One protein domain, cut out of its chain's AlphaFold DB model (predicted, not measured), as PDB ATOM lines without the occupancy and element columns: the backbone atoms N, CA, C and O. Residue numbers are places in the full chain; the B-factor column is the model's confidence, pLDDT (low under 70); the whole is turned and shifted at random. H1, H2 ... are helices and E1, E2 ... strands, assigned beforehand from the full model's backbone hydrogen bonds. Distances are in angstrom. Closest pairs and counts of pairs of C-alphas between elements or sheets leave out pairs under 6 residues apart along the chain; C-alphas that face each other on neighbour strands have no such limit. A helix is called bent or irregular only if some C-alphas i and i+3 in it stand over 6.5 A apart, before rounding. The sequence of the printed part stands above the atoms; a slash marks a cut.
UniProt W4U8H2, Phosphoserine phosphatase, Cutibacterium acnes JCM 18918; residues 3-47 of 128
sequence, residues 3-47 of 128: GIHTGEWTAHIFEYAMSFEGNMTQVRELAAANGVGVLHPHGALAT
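This is residues 3 to 47 of the 128 residues of the protein "Phosphoserine phosphatase" of Cutibacterium acnes JCM 18918 (UniProt W4U8H2). This is an open, loosely strung stretch of chain with no core: a small folded-back loop of two short strands, E1 and E2, sits at one end of the longest axis, the helix H1 lies toward the other end, and a long bare link arches between them. After H1 the chain turns away and runs to a single short helical turn, H2, which sticks out as a tip of its own. The printed part has 45 residues, with two named strands followed by two named helices, in the order E1, E2, H1, H2, and a sheet in the order E1 - E2. The class is mixed, helices and strands, with 22 residues in named elements, which is under half of those printed. The whole is only just extended, close to loose, with a radius of gyration of the C-alphas of 14.1 A, and it spans 39 by 28 by 17 A along its three main axes.

The printed part begins with E1, residues 3 to 6, a strand of four residues from C-alpha 3 at (1.727, -24.162, -11.249) to C-alpha 6 at (5.277, -15.531, -12.876). After Gly 7 and Glu 8 comes E2, residues 9 to 12, also a strand of four residues. From first to last C-alpha E1 measures 9.5 A and E2 9.6 A. Residues 13 to 23 hold no named element. H1, residues 24 to 33, is the longest helix, with 10 residues and 14.2 A from its first to its last C-alpha; C-alpha 24 is at (24.448, -43.121, -18.368). Residues 34 to 43 again hold no named element. H2, residues 44 to 47, has four residues and measures 5.2 A, with its last C-alpha, that of Thr 47, at (21.947, -29.233, -3.850). Neither helix is bent or irregular.

E1 and E2 are neighbours in the sheet, but they meet only at a point: the C-alphas of His 5 and Thr 10 face each other, 5.9 A apart. The link from E1 to E2, two residues, is tight. The link from E2 to H1, with 11 residues, is long. H1 is apart from E1, with no C-alpha of the one within 8 A of the other. The link from H1 to H2, with 10 residues, is short but not tight. H1 and H2 are apart, although they follow each other in the chain. H2 is also apart from both strands, E1 and E2. In H1 every pair of O of residue i and N of residue i+4 is within hydrogen-bond range. H2 is too short for such a pair, and its one pair of O of residue i and N of residue i+3 is within range.

The two C-alphas farthest apart are those of Gly 7 and Gly 22, 39.5 A, and the first and last printed C-alphas, those of Gly 3 and Thr 47, are 22.1 A apart. Residues 5 to 10, residues 15 to 23, and residues 41 to 47, of which 44 to 47 belong to H2, stand free, with no C-alpha 8 or more residues away along the chain within 10 A. The printed part has no cut, and it runs from residue 3 to residue 47 of a full chain of 128 residues. The mean pLDDT of the printed part is 71.8. The 18 residues from 3 to 20 are under 70, the range of low confidence. The mean is 44 for E1 and 42 for E2, against 89 for H1 and 86 for H2.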
ATOM      1  N   GLY A   3       1.356 -25.213 -10.305       36.94
ATOM      2  CA  GLY A   3       1.727 -24.162 -11.249       36.94
ATOM      3  C   GLY A   3       2.303 -22.988 -10.471       36.94
ATOM      4  O   GLY A   3       1.627 -22.453  -9.593       36.94
ATOM      5  N   ILE A   4       3.545 -22.610 -10.759       47.97
ATOM      6  CA  ILE A   4       4.089 -21.326 -10.320       47.97
ATOM      7  C   ILE A   4       3.906 -20.381 -11.505       47.97
ATOM      8  O   ILE A   4       4.495 -20.584 -12.564       47.97
ATOM      9  N   HIS A   5       3.023 -19.397 -11.337       41.72
ATOM     10  CA  HIS A   5       2.770 -18.362 -12.330       41.72
ATOM     11  C   HIS A   5       3.629 -17.141 -12.011       41.72
ATOM     12  O   HIS A   5       3.424 -16.490 -10.988       41.72
ATOM     13  N   THR A   6       4.553 -16.804 -12.906       50.88
ATOM     14  CA  THR A   6       5.277 -15.531 -12.876       50.88
ATOM     15  C   THR A   6       5.115 -14.840 -14.227       50.88
ATOM     16  O   THR A   6       5.928 -15.026 -15.127       50.88
ATOM     17  N   GLY A   7       4.029 -14.073 -14.359       56.22
ATOM     18  CA  GLY A   7       3.850 -12.965 -15.312       56.22
ATOM     19  C   GLY A   7       3.730 -13.286 -16.807       56.22
ATOM     20  O   GLY A   7       2.770 -12.843 -17.422       56.22
ATOM     21  N   GLU A   8       4.658 -14.048 -17.386       53.28
ATOM     22  CA  GLU A   8       4.773 -14.239 -18.846       53.28
ATOM     23  C   GLU A   8       5.077 -15.675 -19.288       53.28
ATOM     24  O   GLU A   8       4.883 -16.013 -20.451       53.28
ATOM     25  N   TRP A   9       5.482 -16.556 -18.372       39.91
ATOM     26  CA  TRP A   9       5.772 -17.954 -18.687       39.91
ATOM     27  C   TRP A   9       5.038 -18.884 -17.726       39.91
ATOM     28  O   TRP A   9       4.877 -18.590 -16.539       39.91
ATOM     29  N   THR A  10       4.577 -20.022 -18.250       40.06
ATOM     30  CA  THR A  10       3.965 -21.089 -17.450       40.06
ATOM     31  C   THR A  10       4.940 -22.255 -17.369       40.06
ATOM     32  O   THR A  10       5.175 -22.943 -18.360       40.06
ATOM     33  N   ALA A  11       5.509 -22.489 -16.186       44.28
ATOM     34  CA  ALA A  11       6.283 -23.693 -15.918       44.28
ATOM     35  C   ALA A  11       5.336 -24.814 -15.466       44.28
ATOM     36  O   ALA A  11       4.712 -24.734 -14.404       44.28
ATOM     37  N   HIS A  12       5.224 -25.870 -16.272       45.50
ATOM     38  CA  HIS A  12       4.512 -27.084 -15.890       45.50
ATOM     39  C   HIS A  12       5.498 -28.074 -15.269       45.50
ATOM     40  O   HIS A  12       6.286 -28.702 -15.970       45.50
ATOM     41  N   ILE A  13       5.452 -28.214 -13.943       54.88
ATOM     42  CA  ILE A  13       6.220 -29.238 -13.234       54.88
ATOM     43  C   ILE A  13       5.399 -30.529 -13.239       54.88
ATOM     44  O   ILE A  13       4.336 -30.608 -12.611       54.88
ATOM     45  N   PHE A  14       5.894 -31.534 -13.959       51.75
ATOM     46  CA  PHE A  14       5.380 -32.897 -13.918       51.75
ATOM     47  C   PHE A  14       6.251 -33.712 -12.962       51.75
ATOM     48  O   PHE A  14       7.426 -33.941 -13.232       51.75
ATOM     49  N   GLU A  15       5.682 -34.165 -11.848       48.16
ATOM     50  CA  GLU A  15       6.290 -35.233 -11.054       48.16
ATOM     51  C   GLU A  15       5.829 -36.565 -11.640       48.16
ATOM     52  O   GLU A  15       4.699 -37.002 -11.420       48.16
ATOM     53  N   TYR A  16       6.697 -37.196 -12.423       53.25
ATOM     54  CA  TYR A  16       6.543 -38.590 -12.805       53.25
ATOM     55  C   TYR A  16       7.813 -39.326 -12.395       53.25
ATOM     56  O   TYR A  16       8.898 -39.033 -12.892       53.25
ATOM     57  N   ALA A  17       7.685 -40.245 -11.442       54.19
ATOM     58  CA  ALA A  17       8.786 -41.088 -11.009       54.19
ATOM     59  C   ALA A  17       8.721 -42.405 -11.789       54.19
ATOM     60  O   ALA A  17       7.921 -43.283 -11.473       54.19
ATOM     61  N   MET A  18       9.568 -42.543 -12.807       57.09
ATOM     62  CA  MET A  18       9.984 -43.859 -13.289       57.09
ATOM     63  C   MET A  18      11.377 -44.132 -12.751       57.09
ATOM     64  O   MET A  18      12.289 -43.331 -12.943       57.09
ATOM     65  N   SER A  19      11.549 -45.269 -12.088       61.66
ATOM     66  CA  SER A  19      12.871 -45.787 -11.767       61.66
ATOM     67  C   SER A  19      13.438 -46.475 -13.005       61.66
ATOM     68  O   SER A  19      12.884 -47.470 -13.474       61.66
ATOM     69  N   PHE A  20      14.536 -45.944 -13.534       66.25
ATOM     70  CA  PHE A  20      15.351 -46.605 -14.545       66.25
ATOM     71  C   PHE A  20      16.626 -47.117 -13.869       66.25
ATOM     72  O   PHE A  20      17.393 -46.321 -13.330       66.25
ATOM     73  N   GLU A  21      16.852 -48.430 -13.884       72.56
ATOM     74  CA  GLU A  21      18.134 -49.016 -13.486       72.56
ATOM     75  C   GLU A  21      18.999 -49.218 -14.732       72.56
ATOM     76  O   GLU A  21      18.701 -50.043 -15.594       72.56
ATOM     77  N   GLY A  22      20.077 -48.447 -14.834       75.50
ATOM     78  CA  GLY A  22      21.025 -48.542 -15.932       75.50
ATOM     79  C   GLY A  22      22.126 -47.493 -15.828       75.50
ATOM     80  O   GLY A  22      22.121 -46.638 -14.945       75.50
ATOM     81  N   ASN A  23      23.102 -47.574 -16.723       87.25
ATOM     82  CA  ASN A  23      24.201 -46.616 -16.790       87.25
ATOM     83  C   ASN A  23      23.836 -45.390 -17.652       87.25
ATOM     84  O   ASN A  23      22.829 -45.367 -18.362       87.25
ATOM     85  N   MET A  24      24.692 -44.365 -17.629       86.19
ATOM     86  CA  MET A  24      24.448 -43.121 -18.368       86.19
ATOM     87  C   MET A  24      24.392 -43.278 -19.892       86.19
ATOM     88  O   MET A  24      23.790 -42.434 -20.555       86.19
ATOM     89  N   THR A  25      24.980 -44.332 -20.463       90.50
ATOM     90  CA  THR A  25      24.849 -44.626 -21.898       90.50
ATOM     91  C   THR A  25      23.403 -44.972 -22.227       90.50
ATOM     92  O   THR A  25      22.820 -44.364 -23.119       90.50
ATOM     93  N   GLN A  26      22.789 -45.852 -21.437       89.00
ATOM     94  CA  GLN A  26      21.406 -46.268 -21.656       89.00
ATOM     95  C   GLN A  26      20.417 -45.110 -21.431       89.00
ATOM     96  O   GLN A  26      19.441 -44.975 -22.165       89.00
ATOM     97  N   VAL A  27      20.695 -44.223 -20.464       87.25
ATOM     98  CA  VAL A  27      19.906 -42.995 -20.247       87.25
ATOM     99  C   VAL A  27      19.970 -42.069 -21.468       87.25
ATOM    100  O   VAL A  27      18.943 -41.550 -21.900       87.25
ATOM    101  N   ARG A  28      21.161 -41.871 -22.049       87.12
ATOM    102  CA  ARG A  28      21.346 -41.036 -23.250       87.12
ATOM    103  C   ARG A  28      20.635 -41.617 -24.470       87.12
ATOM    104  O   ARG A  28      19.992 -40.866 -25.197       87.12
ATOM    105  N   GLU A  29      20.726 -42.927 -24.678       90.81
ATOM    106  CA  GLU A  29      20.048 -43.621 -25.781       90.81
ATOM    107  C   GLU A  29      18.527 -43.485 -25.681       90.81
ATOM    108  O   GLU A  29      17.872 -43.110 -26.655       90.81
ATOM    109  N   LEU A  30      17.968 -43.716 -24.489       88.38
ATOM    110  CA  LEU A  30      16.538 -43.555 -24.245       88.38
ATOM    111  C   LEU A  30      16.093 -42.108 -24.478       88.38
ATOM    112  O   LEU A  30      15.056 -41.870 -25.097       88.38
ATOM    113  N   ALA A  31      16.876 -41.141 -24.003       87.88
ATOM    114  CA  ALA A  31      16.568 -39.732 -24.171       87.88
ATOM    115  C   ALA A  31      16.550 -39.312 -25.646       87.88
ATOM    116  O   ALA A  31      15.586 -38.698 -26.104       87.88
ATOM    117  N   ALA A  32      17.566 -39.727 -26.409       90.25
ATOM    118  CA  ALA A  32      17.647 -39.485 -27.845       90.25
ATOM    119  C   ALA A  32      16.469 -40.120 -28.603       90.25
ATOM    120  O   ALA A  32      15.850 -39.458 -29.432       90.25
ATOM    121  N   ALA A  33      16.107 -41.367 -28.273       91.81
ATOM    122  CA  ALA A  33      14.992 -42.076 -28.904       91.81
ATOM    123  C   ALA A  33      13.626 -41.402 -28.676       91.81
ATOM    124  O   ALA A  33      12.716 -41.574 -29.484       91.81
ATOM    125  N   ASN A  34      13.484 -40.632 -27.594       88.75
ATOM    126  CA  ASN A  34      12.248 -39.935 -27.237       88.75
ATOM    127  C   ASN A  34      12.308 -38.418 -27.491       88.75
ATOM    128  O   ASN A  34      11.347 -37.718 -27.181       88.75
ATOM    129  N   GLY A  35      13.416 -37.900 -28.033       87.69
ATOM    130  CA  GLY A  35      13.592 -36.467 -28.282       87.69
ATOM    131  C   GLY A  35      13.584 -35.609 -27.012       87.69
ATOM    132  O   GLY A  35      13.137 -34.465 -27.053       87.69
ATOM    133  N   VAL A  36      14.044 -36.151 -25.881       86.19
ATOM    134  CA  VAL A  36      14.102 -35.436 -24.596       86.19
ATOM    135  C   VAL A  36      15.541 -35.090 -24.216       86.19
ATOM    136  O   VAL A  36      16.475 -35.843 -24.486       86.19
ATOM    137  N   GLY A  37      15.728 -33.942 -23.564       84.75
ATOM    138  CA  GLY A  37      17.006 -33.562 -22.962       84.75
ATOM    139  C   GLY A  37      17.199 -34.211 -21.590       84.75
ATOM    140  O   GLY A  37      16.233 -34.406 -20.854       84.75
ATOM    141  N   VAL A  38      18.448 -34.515 -21.224       86.00
ATOM    142  CA  VAL A  38      18.805 -35.021 -19.887       86.00
ATOM    143  C   VAL A  38      19.719 -34.023 -19.201       86.00
ATOM    144  O   VAL A  38      20.794 -33.715 -19.712       86.00
ATOM    145  N   LEU A  39      19.319 -33.574 -18.014       84.50
ATOM    146  CA  LEU A  39      20.174 -32.825 -17.103       84.50
ATOM    147  C   LEU A  39      20.510 -33.723 -15.908       84.50
ATOM    148  O   LEU A  39      19.613 -34.187 -15.209       84.50
ATOM    149  N   HIS A  40      21.799 -33.964 -15.673       86.00
ATOM    150  CA  HIS A  40      22.283 -34.696 -14.502       86.00
ATOM    151  C   HIS A  40      23.232 -33.783 -13.710       86.00
ATOM    152  O   HIS A  40      24.435 -33.774 -13.977       86.00
ATOM    153  N   PRO A  41      22.699 -32.924 -12.820       83.12
ATOM    154  CA  PRO A  41      23.522 -31.986 -12.074       83.12
ATOM    155  C   PRO A  41      24.374 -32.728 -11.037       83.12
ATOM    156  O   PRO A  41      23.937 -33.703 -10.427       83.12
ATOM    157  N   HIS A  42      25.589 -32.232 -10.816       84.25
ATOM    158  CA  HIS A  42      26.523 -32.746  -9.817       84.25
ATOM    159  C   HIS A  42      26.989 -31.622  -8.886       84.25
ATOM    160  O   HIS A  42      27.002 -30.451  -9.265       84.25
ATOM    161  N   GLY A  43      27.433 -31.990  -7.681       87.75
ATOM    162  CA  GLY A  43      27.982 -31.041  -6.710       87.75
ATOM    163  C   GLY A  43      26.963 -29.985  -6.274       87.75
ATOM    164  O   GLY A  43      25.774 -30.277  -6.189       87.75
ATOM    165  N   ALA A  44      27.432 -28.758  -6.029       85.69
ATOM    166  CA  ALA A  44      26.599 -27.651  -5.547       85.69
ATOM    167  C   ALA A  44      25.405 -27.343  -6.466       85.69
ATOM    168  O   ALA A  44      24.335 -27.001  -5.983       85.69
ATOM    169  N   LEU A  45      25.530 -27.550  -7.783       84.62
ATOM    170  CA  LEU A  45      24.417 -27.348  -8.719       84.62
ATOM    171  C   LEU A  45      23.255 -28.338  -8.495       84.62
ATOM    172  O   LEU A  45      22.143 -28.093  -8.952       84.62
ATOM    173  N   ALA A  46      23.506 -29.464  -7.818       86.69
ATOM    174  CA  ALA A  46      22.488 -30.457  -7.482       86.69
ATOM    175  C   ALA A  46      21.795 -30.193  -6.133       86.69
ATOM    176  O   ALA A  46      20.711 -30.728  -5.902       86.69
ATOM    177  N   THR A  47      22.416 -29.422  -5.236       85.81
ATOM    178  CA  THR A  47      21.947 -29.233  -3.850       85.81
ATOM    179  C   THR A  47      21.557 -27.801  -3.523       85.81
ATOM    180  O   THR A  47      20.693 -27.588  -2.673       85.81
TER     181      THR A  47